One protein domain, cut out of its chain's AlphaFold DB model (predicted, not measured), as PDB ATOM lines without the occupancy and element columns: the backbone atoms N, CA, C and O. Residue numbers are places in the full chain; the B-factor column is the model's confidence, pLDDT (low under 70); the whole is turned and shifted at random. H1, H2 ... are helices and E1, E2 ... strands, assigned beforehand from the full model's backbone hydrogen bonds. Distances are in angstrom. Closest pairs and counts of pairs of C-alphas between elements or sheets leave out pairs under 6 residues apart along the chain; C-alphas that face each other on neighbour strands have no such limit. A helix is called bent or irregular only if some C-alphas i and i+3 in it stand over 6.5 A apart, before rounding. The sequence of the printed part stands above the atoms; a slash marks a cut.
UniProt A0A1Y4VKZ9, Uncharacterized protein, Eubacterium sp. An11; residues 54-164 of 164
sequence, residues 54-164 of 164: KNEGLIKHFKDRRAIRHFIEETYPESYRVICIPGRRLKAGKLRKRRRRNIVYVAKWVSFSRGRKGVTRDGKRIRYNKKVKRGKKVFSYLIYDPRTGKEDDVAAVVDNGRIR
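What this domain is: This is residues 54 to 164 of the 164 residues of an uncharacterized protein of Eubacterium sp. An11 (UniProt A0A1Y4VKZ9). The domain is one long, strongly twisted sheet built on two long strands side by side, E2 and E5, with helix H1 packed over one face and running along them. E1 lies beside the first part of E2, the small hairpin of E3 and E4 extends the sheet where E2 ends, and E6 borders E5; the second helix, H2, sits at the end of the sheet where E2 begins. The printed part has 111 residues, with two named helices and six named strands in the order H1, E1, H2, E2, E3, E4, E5, E6. The sheet is branched and mixed, with E1 and E2 parallel and its other neighbour pairs antiparallel, and the class is mixed, helices and strands. The whole is compact, with a radius of gyration of the C-alphas of 13.5 A and spans of 40 by 28 by 23 A.

Where its parts are: H1 holds residues 62 to 75 and is 19.9 A long from its first C-alpha, at (24.692, 75.501, 10.088), to its last. E1 holds residues 81 to 86, 16.5 A long. H2 holds residues 92 to 101, 14.6 A long; it is only just irregular, with C-alphas 96 and 99 6.9 A apart. E2, the longest strand, holds residues 103 to 113 and spans 29.5 A, from C-alpha 103 at (4.685, 84.183, 11.061) to C-alpha 113 at (21.346, 71.953, 32.086). E3 holds residues 117 to 120, and E4 residues 125 to 127. E5 holds residues 137 to 144, 22.2 A long. E6 holds residues 156 to 159 and ends with C-alpha 159 at (19.756, 70.546, 19.805).

How they stand to each other: E2 has three neighbours and its pairing is staggered: E1, beside residues 103 to 108, and E3, beside residues 110 to 113, lie on one side of it, and E5, beside residues 105 to 112, on the other side. E1 and E2 are parallel at 27 degrees, with N 83 and O 104 2.9 A apart, within hydrogen-bond range. E2, H2 and E1 form a strand-helix-strand unit, two parallel neighbour strands with a helix between them in the chain, and its crossover is right-handed. E2 and E5 are antiparallel at 157 degrees, with N 109 and O 140 2.8 A apart, within range. E2, E3 and E4 form a meander, each strand the antiparallel neighbour of the one before; with E5, the antiparallel neighbour of E2, they form a Greek key. In the hairpin of E2 and E3, N 112 and O 119 are 2.8 A apart, and in that of E3 and E4, N 118 and O 126 are 2.7 A apart. E5 and E6 are a hairpin too, at 149 degrees, with N 158 and O 141 3.1 A apart. H1 is on the sheet at a height over the sheet of 9.0 A, over E5 and only just over E2, on which 3 of its C-alphas fall; it runs along the strands, at 23 degrees to E5 on the local plane. The closest C-alphas of H1 and E6 are those of Asp 64 and Val 158, 6.5 A apart. H2 only grazes the sheet with its residues 94 to 101; the closest C-alphas of H2 and E2 are those of Arg 98 and Val 104, 7.1 A apart. H1 and H2 are apart. In H1 every O i to N i+4 pair is within hydrogen-bond range; in H2, 4 of 6 are.

The domain as a whole: The two C-alphas farthest apart are those of Arg 100 and Lys 133, at 40.1 A. The printed part has no cut and ends at residue 164, the chain's last. The link from E5 to E6, 11 residues, is long, and that from E4 to E5, 9 residues, is short. Residues 158 to 159 of E6 also pair, antiparallel, with residues 162 to 163. The mean pLDDT of the printed part is 80.3, and it is under 70 at residue 54, residue 56 and residues 149 to 164.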
ATOM      1  N   LYS A  54      14.168  86.001   8.854       68.75
ATOM      2  CA  LYS A  54      14.707  87.197   9.492       68.75
ATOM      3  C   LYS A  54      15.549  86.780  10.694       68.75
ATOM      4  O   LYS A  54      15.089  86.017  11.545       68.75
ATOM      5  N   ASN A  55      16.751  87.349  10.783       73.00
ATOM      6  CA  ASN A  55      17.728  87.137  11.855       73.00
ATOM      7  C   ASN A  55      18.312  85.711  11.937       73.00
ATOM      8  O   ASN A  55      18.535  85.214  13.045       73.00
ATOM      9  N   GLU A  56      18.606  85.058  10.804       65.06
ATOM     10  CA  GLU A  56      19.277  83.740  10.803       65.06
ATOM     11  C   GLU A  56      20.568  83.712  11.626       65.06
ATOM     12  O   GLU A  56      20.862  82.694  12.243       65.06
ATOM     13  N   GLY A  57      21.299  84.833  11.714       70.62
ATOM     14  CA  GLY A  57      22.532  84.947  12.507       70.62
ATOM     15  C   GLY A  57      22.367  84.647  14.006       70.62
ATOM     16  O   GLY A  57      23.350  84.439  14.718       70.62
ATOM     17  N   LEU A  58      21.133  84.563  14.517       74.81
ATOM     18  CA  LEU A  58      20.871  84.052  15.866       74.81
ATOM     19  C   LEU A  58      21.181  82.552  15.991       74.81
ATOM     20  O   LEU A  58      21.554  82.107  17.083       74.81
ATOM     21  N   ILE A  59      21.050  81.781  14.913       80.06
ATOM     22  CA  ILE A  59      21.364  80.353  14.849       80.06
ATOM     23  C   ILE A  59      22.810  80.216  14.371       80.06
ATOM     24  O   ILE A  59      23.114  80.382  13.196       80.06
ATOM     25  N   LYS A  60      23.724  79.930  15.304       75.19
ATOM     26  CA  LYS A  60      25.166  79.903  14.998       75.19
ATOM     27  C   LYS A  60      25.584  78.683  14.177       75.19
ATOM     28  O   LYS A  60      26.511  78.769  13.384       75.19
ATOM     29  N   HIS A  61      24.943  77.538  14.400       77.62
ATOM     30  CA  HIS A  61      25.350  76.286  13.775       77.62
ATOM     31  C   HIS A  61      24.563  76.042  12.488       77.62
ATOM     32  O   HIS A  61      23.333  75.997  12.495       77.62
ATOM     33  N   PHE A  62      25.285  75.809  11.390       77.44
ATOM     34  CA  PHE A  62      24.692  75.501  10.088       77.44
ATOM     35  C   PHE A  62      23.757  74.282  10.141       77.44
ATOM     36  O   PHE A  62      22.678  74.308   9.551       77.44
ATOM     37  N   LYS A  63      24.142  73.241  10.895       81.25
ATOM     38  CA  LYS A  63      23.337  72.024  11.087       81.25
ATOM     39  C   LYS A  63      21.985  72.325  11.739       81.25
ATOM     40  O   LYS A  63      20.964  71.857  11.248       81.25
ATOM     41  N   ASP A  64      21.973  73.149  12.788       80.38
ATOM     42  CA  ASP A  64      20.733  73.559  13.460       80.38
ATOM     43  C   ASP A  64      19.842  74.364  12.511       80.38
ATOM     44  O   ASP A  64      18.641  74.121  12.436       80.38
ATOM     45  N   ARG A  65      20.433  75.287  11.739       82.94
ATOM     46  CA  ARG A  65      19.695  76.084  10.751       82.94
ATOM     47  C   ARG A  65      19.035  75.200   9.694       82.94
ATOM     48  O   ARG A  65      17.862  75.402   9.394       82.94
ATOM     49  N   ARG A  66      19.770  74.218   9.157       84.00
ATOM     50  CA  ARG A  66      19.240  73.262   8.175       84.00
ATOM     51  C   ARG A  66      18.104  72.430   8.772       84.00
ATOM     52  O   ARG A  66      17.063  72.328   8.140       84.00
ATOM     53  N   ALA A  67      18.275  71.902   9.985       83.62
ATOM     54  CA  ALA A  67      17.241  71.117  10.660       83.62
ATOM     55  C   ALA A  67      15.954  71.931  10.877       83.62
ATOM     56  O   ALA A  67      14.874  71.474  10.522       83.62
ATOM     57  N   ILE A  68      16.074  73.160  11.394       84.19
ATOM     58  CA  ILE A  68      14.932  74.067  11.603       84.19
ATOM     59  C   ILE A  68      14.214  74.348  10.283       84.19
ATOM     60  O   ILE A  68      12.989  74.297  10.232       84.19
ATOM     61  N   ARG A  69      14.971  74.659   9.226       84.44
ATOM     62  CA  ARG A  69      14.410  74.949   7.905       84.44
ATOM     63  C   ARG A  69      13.627  73.762   7.358       84.44
ATOM     64  O   ARG A  69      12.462  73.935   7.025       84.44
ATOM     65  N   HIS A  70      14.245  72.586   7.360       85.38
ATOM     66  CA  HIS A  70      13.636  71.361   6.861       85.38
ATOM     67  C   HIS A  70      12.333  71.030   7.598       85.38
ATOM     68  O   HIS A  70      11.303  70.817   6.976       85.38
ATOM     69  N   PHE A  71      12.327  71.126   8.926       84.75
ATOM     70  CA  PHE A  71      11.112  70.898   9.707       84.75
ATOM     71  C   PHE A  71      10.011  71.910   9.452       84.75
ATOM     72  O   PHE A  71       8.842  71.542   9.426       84.75
ATOM     73  N   ILE A  72      10.357  73.188   9.286       83.94
ATOM     74  CA  ILE A  72       9.359  74.201   8.948       83.94
ATOM     75  C   ILE A  72       8.788  73.923   7.555       83.94
ATOM     76  O   ILE A  72       7.587  74.063   7.372       83.94
ATOM     77  N   GLU A  73       9.625  73.515   6.601       84.31
ATOM     78  CA  GLU A  73       9.205  73.139   5.248       84.31
ATOM     79  C   GLU A  73       8.256  71.936   5.239       84.31
ATOM     80  O   GLU A  73       7.225  72.003   4.575       84.31
ATOM     81  N   GLU A  74       8.559  70.892   6.009       84.69
ATOM     82  CA  GLU A  74       7.727  69.688   6.115       84.69
ATOM     83  C   GLU A  74       6.432  69.928   6.901       84.69
ATOM     84  O   GLU A  74       5.353  69.511   6.490       84.69
ATOM     85  N   THR A  75       6.521  70.617   8.042       83.62
ATOM     86  CA  THR A  75       5.382  70.795   8.962       83.62
ATOM     87  C   THR A  75       4.414  71.869   8.467       83.62
ATOM     88  O   THR A  75       3.198  71.787   8.674       83.62
ATOM     89  N   TYR A  76       4.952  72.906   7.820       81.75
ATOM     90  CA  TYR A  76       4.221  74.094   7.400       81.75
ATOM     91  C   TYR A  76       4.423  74.336   5.892       81.75
ATOM     92  O   TYR A  76       5.197  75.215   5.506       81.75
ATOM     93  N   PRO A  77       3.715  73.584   5.025       75.00
ATOM     94  CA  PRO A  77       3.849  73.705   3.571       75.00
ATOM     95  C   PRO A  77       3.347  75.052   3.018       75.00
ATOM     96  O   PRO A  77       3.754  75.468   1.935       75.00
ATOM     97  N   GLU A  78       2.487  75.756   3.759       77.06
ATOM     98  CA  GLU A  78       1.993  77.089   3.392       77.06
ATOM     99  C   GLU A  78       3.103  78.161   3.468       77.06
ATOM    100  O   GLU A  78       4.137  78.002   4.122       77.06
ATOM    101  N   SER A  79       2.877  79.308   2.824       76.19
ATOM    102  CA  SER A  79       3.830  80.421   2.755       76.19
ATOM    103  C   SER A  79       3.939  81.198   4.079       76.19
ATOM    104  O   SER A  79       3.413  82.299   4.247       76.19
ATOM    105  N   TYR A  80       4.681  80.641   5.038       79.50
ATOM    106  CA  TYR A  80       4.991  81.303   6.305       79.50
ATOM    107  C   TYR A  80       6.293  82.107   6.268       79.50
ATOM    108  O   TYR A  80       7.307  81.711   5.691       79.50
ATOM    109  N   ARG A  81       6.298  83.235   6.984       85.50
ATOM    110  CA  ARG A  81       7.506  84.025   7.258       85.50
ATOM    111  C   ARG A  81       8.168  83.516   8.531       85.50
ATOM    112  O   ARG A  81       7.558  83.554   9.598       85.50
ATOM    113  N   VAL A  82       9.430  83.103   8.451       85.50
ATOM    114  CA  VAL A  82      10.166  82.611   9.621       85.50
ATOM    115  C   VAL A  82      10.936  83.751  10.277       85.50
ATOM    116  O   VAL A  82      11.727  84.440   9.639       85.50
ATOM    117  N   ILE A  83      10.724  83.980  11.572       88.12
ATOM    118  CA  ILE A  83      11.447  85.022  12.309       88.12
ATOM    119  C   ILE A  83      12.159  84.411  13.506       88.12
ATOM    120  O   ILE A  83      11.530  83.950  14.462       88.12
ATOM    121  N   CYS A  84      13.488  84.489  13.489       86.44
ATOM    122  CA  CYS A  84      14.319  84.130  14.625       86.44
ATOM    123  C   CYS A  84      14.381  85.301  15.614       86.44
ATOM    124  O   CYS A  84      14.666  86.446  15.249       86.44
ATOM    125  N   ILE A  85      14.097  85.032  16.889       88.06
ATOM    126  CA  ILE A  85      14.078  86.044  17.955       88.06
ATOM    127  C   ILE A  85      14.712  85.449  19.225       88.06
ATOM    128  O   ILE A  85      14.540  84.266  19.503       88.06
ATOM    129  N   PRO A  86      15.425  86.228  20.054       86.88
ATOM    130  CA  PRO A  86      15.768  85.794  21.406       86.88
ATOM    131  C   PRO A  86      14.506  85.513  22.231       86.88
ATOM    132  O   PRO A  86      13.599  86.342  22.268       86.88
ATOM    133  N   GLY A  87      14.462  84.401  22.960       84.06
ATOM    134  CA  GLY A  87      13.288  83.985  23.730       84.06
ATOM    135  C   GLY A  87      12.761  85.043  24.703       84.06
ATOM    136  O   GLY A  87      11.560  85.264  24.782       84.06
ATOM    137  N   ARG A  88      13.663  85.805  25.331       83.88
ATOM    138  CA  ARG A  88      13.329  86.950  26.203       83.88
ATOM    139  C   ARG A  88      12.535  88.062  25.501       83.88
ATOM    140  O   ARG A  88      11.823  88.817  26.147       83.88
ATOM    141  N   ARG A  89      12.670  88.196  24.176       86.69
ATOM    142  CA  ARG A  89      11.992  89.216  23.351       86.69
ATOM    143  C   ARG A  89      10.695  88.701  22.715       86.69
ATOM    144  O   ARG A  89      10.036  89.454  21.979       86.69
ATOM    145  N   LEU A  90      10.339  87.439  22.962       86.06
ATOM    146  CA  LEU A  90       9.078  86.843  22.542       86.06
ATOM    147  C   LEU A  90       8.034  87.071  23.642       86.06
ATOM    148  O   LEU A  90       8.017  86.384  24.657       86.06
ATOM    149  N   LYS A  91       7.183  88.079  23.441       86.50
ATOM    150  CA  LYS A  91       6.063  88.401  24.336       86.50
ATOM    151  C   LYS A  91       4.786  87.702  23.861       86.50
ATOM    152  O   LYS A  91       4.599  87.557  22.649       86.50
ATOM    153  N   ALA A  92       3.867  87.408  24.779       82.94
ATOM    154  CA  ALA A  92       2.542  86.849  24.477       82.94
ATOM    155  C   ALA A  92       1.796  87.628  23.372       82.94
ATOM    156  O   ALA A  92       1.248  87.045  22.441       82.94
ATOM    157  N   GLY A  93       1.880  88.964  23.368       84.00
ATOM    158  CA  GLY A  93       1.268  89.790  22.316       84.00
ATOM    159  C   GLY A  93       1.792  89.514  20.895       84.00
ATOM    160  O   GLY A  93       1.033  89.619  19.933       84.00
ATOM    161  N   LYS A  94       3.067  89.122  20.736       86.88
ATOM    162  CA  LYS A  94       3.609  88.697  19.430       86.88
ATOM    163  C   LYS A  94       3.065  87.333  19.031       86.88
ATOM    164  O   LYS A  94       2.719  87.152  17.867       86.88
ATOM    165  N   LEU A  95       2.959  86.418  19.996       84.94
ATOM    166  CA  LEU A  95       2.389  85.091  19.796       84.94
ATOM    167  C   LEU A  95       0.924  85.172  19.356       84.94
ATOM    168  O   LEU A  95       0.554  84.506  18.397       84.94
ATOM    169  N   ARG A  96       0.114  86.056  19.945       83.75
ATOM    170  CA  ARG A  96      -1.291  86.258  19.540       83.75
ATOM    171  C   ARG A  96      -1.435  86.828  18.125       83.75
ATOM    172  O   ARG A  96      -2.321  86.437  17.374       83.75
ATOM    173  N   LYS A  97      -0.543  87.746  17.732       84.50
ATOM    174  CA  LYS A  97      -0.568  88.397  16.408       84.50
ATOM    175  C   LYS A  97       0.040  87.540  15.288       84.50
ATOM    176  O   LYS A  97      -0.062  87.931  14.129       84.50
ATOM    177  N   ARG A  98       0.678  86.406  15.608       86.38
ATOM    178  CA  ARG A  98       1.431  85.585  14.643       86.38
ATOM    179  C   ARG A  98       0.542  84.948  13.579       86.38
ATOM    180  O   ARG A  98       0.879  85.038  12.405       86.38
ATOM    181  N   ARG A  99      -0.621  84.423  13.991       83.44
ATOM    182  CA  ARG A  99      -1.588  83.750  13.113       83.44
ATOM    183  C   ARG A  99      -2.074  84.678  12.008       83.44
ATOM    184  O   ARG A  99      -2.012  84.342  10.843       83.44
ATOM    185  N   ARG A 100      -2.457  85.906  12.369       84.31
ATOM    186  CA  ARG A 100      -2.917  86.925  11.404       84.31
ATOM    187  C   ARG A 100      -1.826  87.394  10.437       84.31
ATOM    188  O   ARG A 100      -2.136  88.017   9.434       84.31
ATOM    189  N   ARG A 101      -0.553  87.188  10.780       85.44
ATOM    190  CA  ARG A 101       0.599  87.665  10.004       85.44
ATOM    191  C   ARG A 101       1.323  86.540   9.264       85.44
ATOM    192  O   ARG A 101       2.335  86.832   8.633       85.44
ATOM    193  N   ASN A 102       0.855  85.294   9.386       85.81
ATOM    194  CA  ASN A 102       1.515  84.090   8.876       85.81
ATOM    195  C   ASN A 102       3.007  84.050   9.247       85.81
ATOM    196  O   ASN A 102       3.880  83.912   8.391       85.81
ATOM    197  N   ILE A 103       3.309  84.209  10.542       87.12
ATOM    198  CA  ILE A 103       4.685  84.183  11.061       87.12
ATOM    199  C   ILE A 103       4.921  82.944  11.924       87.12
ATOM    200  O   ILE A 103       4.254  82.769  12.946       87.12
ATOM    201  N   VAL A 104       5.954  82.175  11.579       87.44
ATOM    202  CA  VAL A 104       6.549  81.140  12.436       87.44
ATOM    203  C   VAL A 104       7.668  81.787  13.250       87.44
ATOM    204  O   VAL A 104       8.633  82.319  12.694       87.44
ATOM    205  N   TYR A 105       7.555  81.762  14.577       87.88
ATOM    206  CA  TYR A 105       8.620  82.264  15.446       87.88
ATOM    207  C   TYR A 105       9.563  81.137  15.850       87.88
ATOM    208  O   TYR A 105       9.130  80.104  16.350       87.88
ATOM    209  N   VAL A 106      10.863  81.389  15.716       87.12
ATOM    210  CA  VAL A 106      11.918  80.519  16.241       87.12
ATOM    211  C   VAL A 106      12.618  81.257  17.375       87.12
ATOM    212  O   VAL A 106      13.354  82.224  17.159       87.12
ATOM    213  N   ALA A 107      12.364  80.834  18.610       88.06
ATOM    214  CA  ALA A 107      12.887  81.489  19.795       88.06
ATOM    215  C   ALA A 107      14.184  80.840  20.273       88.06
ATOM    216  O   ALA A 107      14.189  79.693  20.717       88.06
ATOM    217  N   LYS A 108      15.277  81.601  20.272       86.88
ATOM    218  CA  LYS A 108      16.540  81.154  20.860       86.88
ATOM    219  C   LYS A 108      16.527  81.346  22.370       86.88
ATOM    220  O   LYS A 108      16.503  82.477  22.860       86.88
ATOM    221  N   TRP A 109      16.637  80.251  23.103       86.75
ATOM    222  CA  TRP A 109      16.802  80.233  24.546       86.75
ATOM    223  C   TRP A 109      18.193  79.752  24.934       86.75
ATOM    224  O   TRP A 109      18.766  78.852  24.326       86.75
ATOM    225  N   VAL A 110      18.732  80.369  25.981       87.44
ATOM    226  CA  VAL A 110      19.988  79.960  26.607       87.44
ATOM    227  C   VAL A 110      19.651  79.473  28.003       87.44
ATOM    228  O   VAL A 110      19.051  80.209  28.791       87.44
ATOM    229  N   SER A 111      20.009  78.230  28.301       87.94
ATOM    230  CA  SER A 111      19.712  77.597  29.583       87.94
ATOM    231  C   SER A 111      20.912  76.826  30.115       87.94
ATOM    232  O   SER A 111      21.813  76.460  29.363       87.94
ATOM    233  N   PHE A 112      20.932  76.604  31.424       89.50
ATOM    234  CA  PHE A 112      21.884  75.720  32.082       89.50
ATOM    235  C   PHE A 112      21.219  74.379  32.358       89.50
ATOM    236  O   PHE A 112      20.140  74.315  32.954       89.50
ATOM    237  N   SER A 113      21.867  73.302  31.923       87.38
ATOM    238  CA  SER A 113      21.346  71.953  32.086       87.38
ATOM    239  C   SER A 113      21.335  71.519  33.552       87.38
ATOM    240  O   SER A 113      22.325  71.632  34.275       87.38
ATOM    241  N   ARG A 114      20.222  70.915  33.966       88.81
ATOM    242  CA  ARG A 114      20.052  70.136  35.199       88.81
ATOM    243  C   ARG A 114      19.814  68.645  34.904       88.81
ATOM    244  O   ARG A 114      19.318  67.913  35.761       88.81
ATOM    245  N   GLY A 115      20.177  68.168  33.711       85.81
ATOM    246  CA  GLY A 115      19.937  66.795  33.256       85.81
ATOM    247  C   GLY A 115      18.957  66.771  32.087       85.81
ATOM    248  O   GLY A 115      19.297  67.196  30.992       85.81
ATOM    249  N   ARG A 116      17.729  66.291  32.316       85.69
ATOM    250  CA  ARG A 116      16.634  66.287  31.318       85.69
ATOM    251  C   ARG A 116      15.884  67.626  31.208       85.69
ATOM    252  O   ARG A 116      14.828  67.711  30.596       85.69
ATOM    253  N   LYS A 117      16.377  68.672  31.865       86.81
ATOM    254  CA  LYS A 117      15.770  70.004  31.835       86.81
ATOM    255  C   LYS A 117      16.835  71.080  31.920       86.81
ATOM    256  O   LYS A 117      17.835  70.893  32.609       86.81
ATOM    257  N   GLY A 118      16.582  72.199  31.268       85.94
ATOM    258  CA  GLY A 118      17.324  73.440  31.366       85.94
ATOM    259  C   GLY A 118      16.618  74.441  32.252       85.94
ATOM    260  O   GLY A 118      15.388  74.495  32.280       85.94
ATOM    261  N   VAL A 119      17.395  75.266  32.940       88.88
ATOM    262  CA  VAL A 119      16.890  76.462  33.612       88.88
ATOM    263  C   VAL A 119      17.586  77.667  32.997       88.88
ATOM    264  O   VAL A 119      18.813  77.738  32.945       88.88
ATOM    265  N   THR A 120      16.798  78.579  32.445       88.38
ATOM    266  CA  THR A 120      17.299  79.863  31.944       88.38
ATOM    267  C   THR A 120      17.663  80.768  33.122       88.38
ATOM    268  O   THR A 120      17.205  80.544  34.241       88.38
ATOM    269  N   ARG A 121      18.450  81.824  32.886       84.31
ATOM    270  CA  ARG A 121      18.790  82.798  33.941       84.31
ATOM    271  C   ARG A 121      17.552  83.487  34.547       84.31
ATOM    272  O   ARG A 121      17.618  83.899  35.692       84.31
ATOM    273  N   ASP A 122      16.427  83.521  33.830       83.31
ATOM    274  CA  ASP A 122      15.165  84.115  34.312       83.31
ATOM    275  C   ASP A 122      14.238  83.077  34.969       83.31
ATOM    276  O   ASP A 122      13.034  83.279  35.069       83.31
ATOM    277  N   GLY A 123      14.752  81.895  35.320       82.62
ATOM    278  CA  GLY A 123      13.972  80.844  35.979       82.62
ATOM    279  C   GLY A 123      13.076  80.010  35.054       82.62
ATOM    280  O   GLY A 123      12.598  78.954  35.475       82.62
ATOM    281  N   LYS A 124      12.899  80.386  33.775       84.12
ATOM    282  CA  LYS A 124      12.135  79.575  32.806       84.12
ATOM    283  C   LYS A 124      12.754  78.185  32.654       84.12
ATOM    284  O   LYS A 124      13.964  78.059  32.440       84.12
ATOM    285  N   ARG A 125      11.912  77.155  32.744       86.19
ATOM    286  CA  ARG A 125      12.295  75.746  32.599       86.19
ATOM    287  C   ARG A 125      12.067  75.293  31.160       86.19
ATOM    288  O   ARG A 125      11.008  75.540  30.599       86.19
ATOM    289  N   ILE A 126      13.050  74.612  30.583       84.56
ATOM    290  CA  ILE A 126      12.971  74.012  29.245       84.56
ATOM    291  C   ILE A 126      13.159  72.516  29.430       84.56
ATOM    292  O   ILE A 126      14.142  72.098  30.036       84.56
ATOM    293  N   ARG A 127      12.213  71.698  28.976       82.81
ATOM    294  CA  ARG A 127      12.380  70.242  29.020       82.81
ATOM    295  C   ARG A 127      13.239  69.812  27.838       82.81
ATOM    296  O   ARG A 127      13.079  70.324  26.736       82.81
ATOM    297  N   TYR A 128      14.163  68.900  28.092       78.12
ATOM    298  CA  TYR A 128      14.967  68.269  27.059       78.12
ATOM    299  C   TYR A 128      14.507  66.829  26.916       78.12
ATOM    300  O   TYR A 128      14.281  66.141  27.913       78.12
ATOM    301  N   ASN A 129      14.439  66.353  25.681       70.75
ATOM    302  CA  ASN A 129      14.083  64.966  25.423       70.75
ATOM    303  C   ASN A 129      15.245  64.012  25.793       70.75
ATOM    304  O   ASN A 129      15.040  62.921  26.321       70.75
ATOM    305  N   LYS A 130      16.502  64.460  25.624       75.19
ATOM    306  CA  LYS A 130      17.703  63.744  26.092       75.19
ATOM    307  C   LYS A 130      18.357  64.412  27.295       75.19
ATOM    308  O   LYS A 130      18.305  65.625  27.484       75.19
ATOM    309  N   LYS A 131      19.003  63.588  28.121       79.75
ATOM    310  CA  LYS A 131      19.775  64.046  29.277       79.75
ATOM    311  C   LYS A 131      21.046  64.740  28.787       79.75
ATOM    312  O   LYS A 131      21.859  64.129  28.104       79.75
ATOM    313  N   VAL A 132      21.229  65.990  29.189       82.00
ATOM    314  CA  VAL A 132      22.462  66.752  28.971       82.00
ATOM    315  C   VAL A 132      23.254  66.782  30.279       82.00
ATOM    316  O   VAL A 132      22.663  66.855  31.359       82.00
ATOM    317  N   LYS A 133      24.591  66.751  30.213       84.94
ATOM    318  CA  LYS A 133      25.453  66.864  31.403       84.94
ATOM    319  C   LYS A 133      25.072  68.108  32.219       84.94
ATOM    320  O   LYS A 133      24.903  69.195  31.664       84.94
ATOM    321  N   ARG A 134      24.898  67.935  33.533       89.19
ATOM    322  CA  ARG A 134      24.523  69.022  34.452       89.19
ATOM    323  C   ARG A 134      25.570  70.143  34.408       89.19
ATOM    324  O   ARG A 134      26.750  69.877  34.201       89.19
ATOM    325  N   GLY A 135      25.124  71.388  34.555       85.94
ATOM    326  CA  GLY A 135      25.972  72.585  34.541       85.94
ATOM    327  C   GLY A 135      26.388  73.072  33.148       85.94
ATOM    328  O   GLY A 135      26.903  74.178  33.020       85.94
ATOM    329  N   LYS A 136      26.139  72.303  32.078       85.94
ATOM    330  CA  LYS A 136      26.461  72.745  30.715       85.94
ATOM    331  C   LYS A 136      25.476  73.800  30.217       85.94
ATOM    332  O   LYS A 136      24.270  73.703  30.450       85.94
ATOM    333  N   LYS A 137      26.010  74.794  29.504       86.31
ATOM    334  CA  LYS A 137      25.233  75.799  28.777       86.31
ATOM    335  C   LYS A 137      24.659  75.164  27.512       86.31
ATOM    336  O   LYS A 137      25.402  74.582  26.730       86.31
ATOM    337  N   VAL A 138      23.352  75.295  27.324       83.69
ATOM    338  CA  VAL A 138      22.601  74.715  26.208       83.69
ATOM    339  C   VAL A 138      21.885  75.833  25.461       83.69
ATOM    340  O   VAL A 138      21.240  76.696  26.071       83.69
ATOM    341  N   PHE A 139      22.007  75.810  24.136       83.62
ATOM    342  CA  PHE A 139      21.238  76.650  23.229       83.62
ATOM    343  C   PHE A 139      20.064  75.830  22.710       83.62
ATOM    344  O   PHE A 139      20.265  74.788  22.104       83.62
ATOM    345  N   SER A 140      18.849  76.293  22.971       83.12
ATOM    346  CA  SER A 140      17.627  75.624  22.537       83.12
ATOM    347  C   SER A 140      16.867  76.561  21.614       83.12
ATOM    348  O   SER A 140      16.629  77.716  21.971       83.12
ATOM    349  N   TYR A 141      16.483  76.079  20.439       84.81
ATOM    350  CA  TYR A 141      15.639  76.824  19.509       84.81
ATOM    351  C   TYR A 141      14.238  76.246  19.582       84.81
ATOM    352  O   TYR A 141      14.059  75.085  19.239       84.81
ATOM    353  N   LEU A 142      13.290  77.031  20.089       85.50
ATOM    354  CA  LEU A 142      11.892  76.637  20.245       85.50
ATOM    355  C   LEU A 142      11.103  77.157  19.046       85.50
ATOM    356  O   LEU A 142      11.100  78.367  18.805       85.50
ATOM    357  N   ILE A 143      10.456  76.264  18.307       85.56
ATOM    358  CA  ILE A 143       9.645  76.606  17.131       85.56
ATOM    359  C   ILE A 143       8.183  76.698  17.557       85.56
ATOM    360  O   ILE A 143       7.671  75.742  18.128       85.56
ATOM    361  N   TYR A 144       7.541  77.837  17.290       84.88
ATOM    362  CA  TYR A 144       6.154  78.113  17.670       84.88
ATOM    363  C   TYR A 144       5.221  78.008  16.466       84.88
ATOM    364  O   TYR A 144       5.379  78.753  15.493       84.88
ATOM    365  N   ASP A 145       4.216  77.143  16.587       81.06
ATOM    366  CA  ASP A 145       3.231  76.868  15.543       81.06
ATOM    367  C   ASP A 145       2.384  78.109  15.201       81.06
ATOM    368  O   ASP A 145       1.812  78.716  16.113       81.06
ATOM    369  N   PRO A 146       2.280  78.518  13.926       79.25
ATOM    370  CA  PRO A 146       1.525  79.696  13.511       79.25
ATOM    371  C   PRO A 146      -0.001  79.493  13.459       79.25
ATOM    372  O   PRO A 146      -0.731  80.486  13.522       79.25
ATOM    373  N   ARG A 147      -0.488  78.248  13.355       77.62
ATOM    374  CA  ARG A 147      -1.906  77.872  13.215       77.62
ATOM    375  C   ARG A 147      -2.635  77.929  14.552       77.62
ATOM    376  O   ARG A 147      -3.785  78.371  14.625       77.62
ATOM    377  N   THR A 148      -1.962  77.530  15.630       73.75
ATOM    378  CA  THR A 148      -2.567  77.517  16.963       73.75
ATOM    379  C   THR A 148      -2.598  78.919  17.574       73.75
ATOM    380  O   THR A 148      -1.644  79.694  17.518       73.75
ATOM    381  N   GLY A 149      -3.736  79.277  18.174       62.34
ATOM    382  CA  GLY A 149      -3.876  80.529  18.927       62.34
ATOM    383  C   GLY A 149      -3.232  80.473  20.314       62.34
ATOM    384  O   GLY A 149      -3.072  81.513  20.953       62.34
ATOM    385  N   LYS A 150      -2.864  79.274  20.781       60.75
ATOM    386  CA  LYS A 150      -2.342  79.066  22.130       60.75
ATOM    387  C   LYS A 150      -0.889  79.507  22.238       60.75
ATOM    388  O   LYS A 150      -0.141  79.550  21.256       60.75
ATOM    389  N   GLU A 151      -0.508  79.893  23.448       58.78
ATOM    390  CA  GLU A 151       0.812  80.458  23.738       58.78
ATOM    391  C   GLU A 151       1.915  79.377  23.776       58.78
ATOM    392  O   GLU A 151       3.075  79.709  23.538       58.78
ATOM    393  N   ASP A 152       1.545  78.095  23.929       54.50
ATOM    394  CA  ASP A 152       2.474  76.986  24.208       54.50
ATOM    395  C   ASP A 152       2.288  75.714  23.349       54.50
ATOM    396  O   ASP A 152       2.961  74.718  23.602       54.50
ATOM    397  N   ASP A 153       1.402  75.698  22.346       52.94
ATOM    398  CA  ASP A 153       0.922  74.419  21.777       52.94
ATOM    399  C   ASP A 153       1.985  73.590  21.028       52.94
ATOM    400  O   ASP A 153       1.818  72.381  20.916       52.94
ATOM    401  N   VAL A 154       3.101  74.171  20.568       55.72
ATOM    402  CA  VAL A 154       4.243  73.383  20.068       55.72
ATOM    403  C   VAL A 154       5.543  74.107  20.398       55.72
ATOM    404  O   VAL A 154       5.699  75.285  20.082       55.72
ATOM    405  N   ALA A 155       6.475  73.402  21.042       61.94
ATOM    406  CA  ALA A 155       7.832  73.857  21.320       61.94
ATOM    407  C   ALA A 155       8.814  72.758  20.900       61.94
ATOM    408  O   ALA A 155       9.342  72.033  21.739       61.94
ATOM    409  N   ALA A 156       9.043  72.621  19.594       60.12
ATOM    410  CA  ALA A 156      10.064  71.707  19.094       60.12
ATOM    411  C   ALA A 156      11.445  72.274  19.451       60.12
ATOM    412  O   ALA A 156      11.716  73.438  19.145       60.12
ATOM    413  N   VAL A 157      12.292  71.494  20.133       68.44
ATOM    414  CA  VAL A 157      13.630  71.941  20.554       68.44
ATOM    415  C   VAL A 157      14.669  71.417  19.577       68.44
ATOM    416  O   VAL A 157      14.834  70.211  19.437       68.44
ATOM    417  N   VAL A 158      15.430  72.308  18.945       69.56
ATOM    418  CA  VAL A 158      16.584  71.890  18.131       69.56
ATOM    419  C   VAL A 158      17.850  71.904  18.977       69.56
ATOM    420  O   VAL A 158      18.209  72.944  19.534       69.56
ATOM    421  N   ASP A 159      18.498  70.744  19.083       67.69
ATOM    422  CA  ASP A 159      19.756  70.546  19.805       67.69
ATOM    423  C   ASP A 159      20.701  69.658  18.985       67.69
ATOM    424  O   ASP A 159      20.380  68.505  18.668       67.69
ATOM    425  N   ASN A 160      21.872  70.205  18.652       69.75
ATOM    426  CA  ASN A 160      22.944  69.530  17.920       69.75
ATOM    427  C   ASN A 160      22.478  68.901  16.587       69.75
ATOM    428  O   ASN A 160      22.726  67.725  16.307       69.75
ATOM    429  N   GLY A 161      21.757  69.677  15.773       67.25
ATOM    430  CA  GLY A 161      21.272  69.275  14.451       67.25
ATOM    431  C   GLY A 161      20.082  68.314  14.450       67.25
ATOM    432  O   GLY A 161      19.765  67.765  13.400       67.25
ATOM    433  N   ARG A 162      19.427  68.081  15.595       67.06
ATOM    434  CA  ARG A 162      18.225  67.240  15.686       67.06
ATOM    435  C   ARG A 162      17.089  67.982  16.368       67.06
ATOM    436  O   ARG A 162      17.304  68.632  17.391       67.06
ATOM    437  N   ILE A 163      15.891  67.833  15.820       68.44
ATOM    438  CA  ILE A 163      14.648  68.310  16.431       68.44
ATOM    439  C   ILE A 163      14.180  67.279  17.457       68.44
ATOM    440  O   ILE A 163      14.383  66.078  17.267       68.44
ATOM    441  N   ARG A 164      13.674  67.757  18.592       64.44
ATOM    442  CA  ARG A 164      13.405  66.975  19.802       64.44
ATOM    443  C   ARG A 164      12.017  67.202  20.344       64.44
ATOM    444  O   ARG A 164      11.577  68.377  20.324       64.44
TER     445      ARG A 164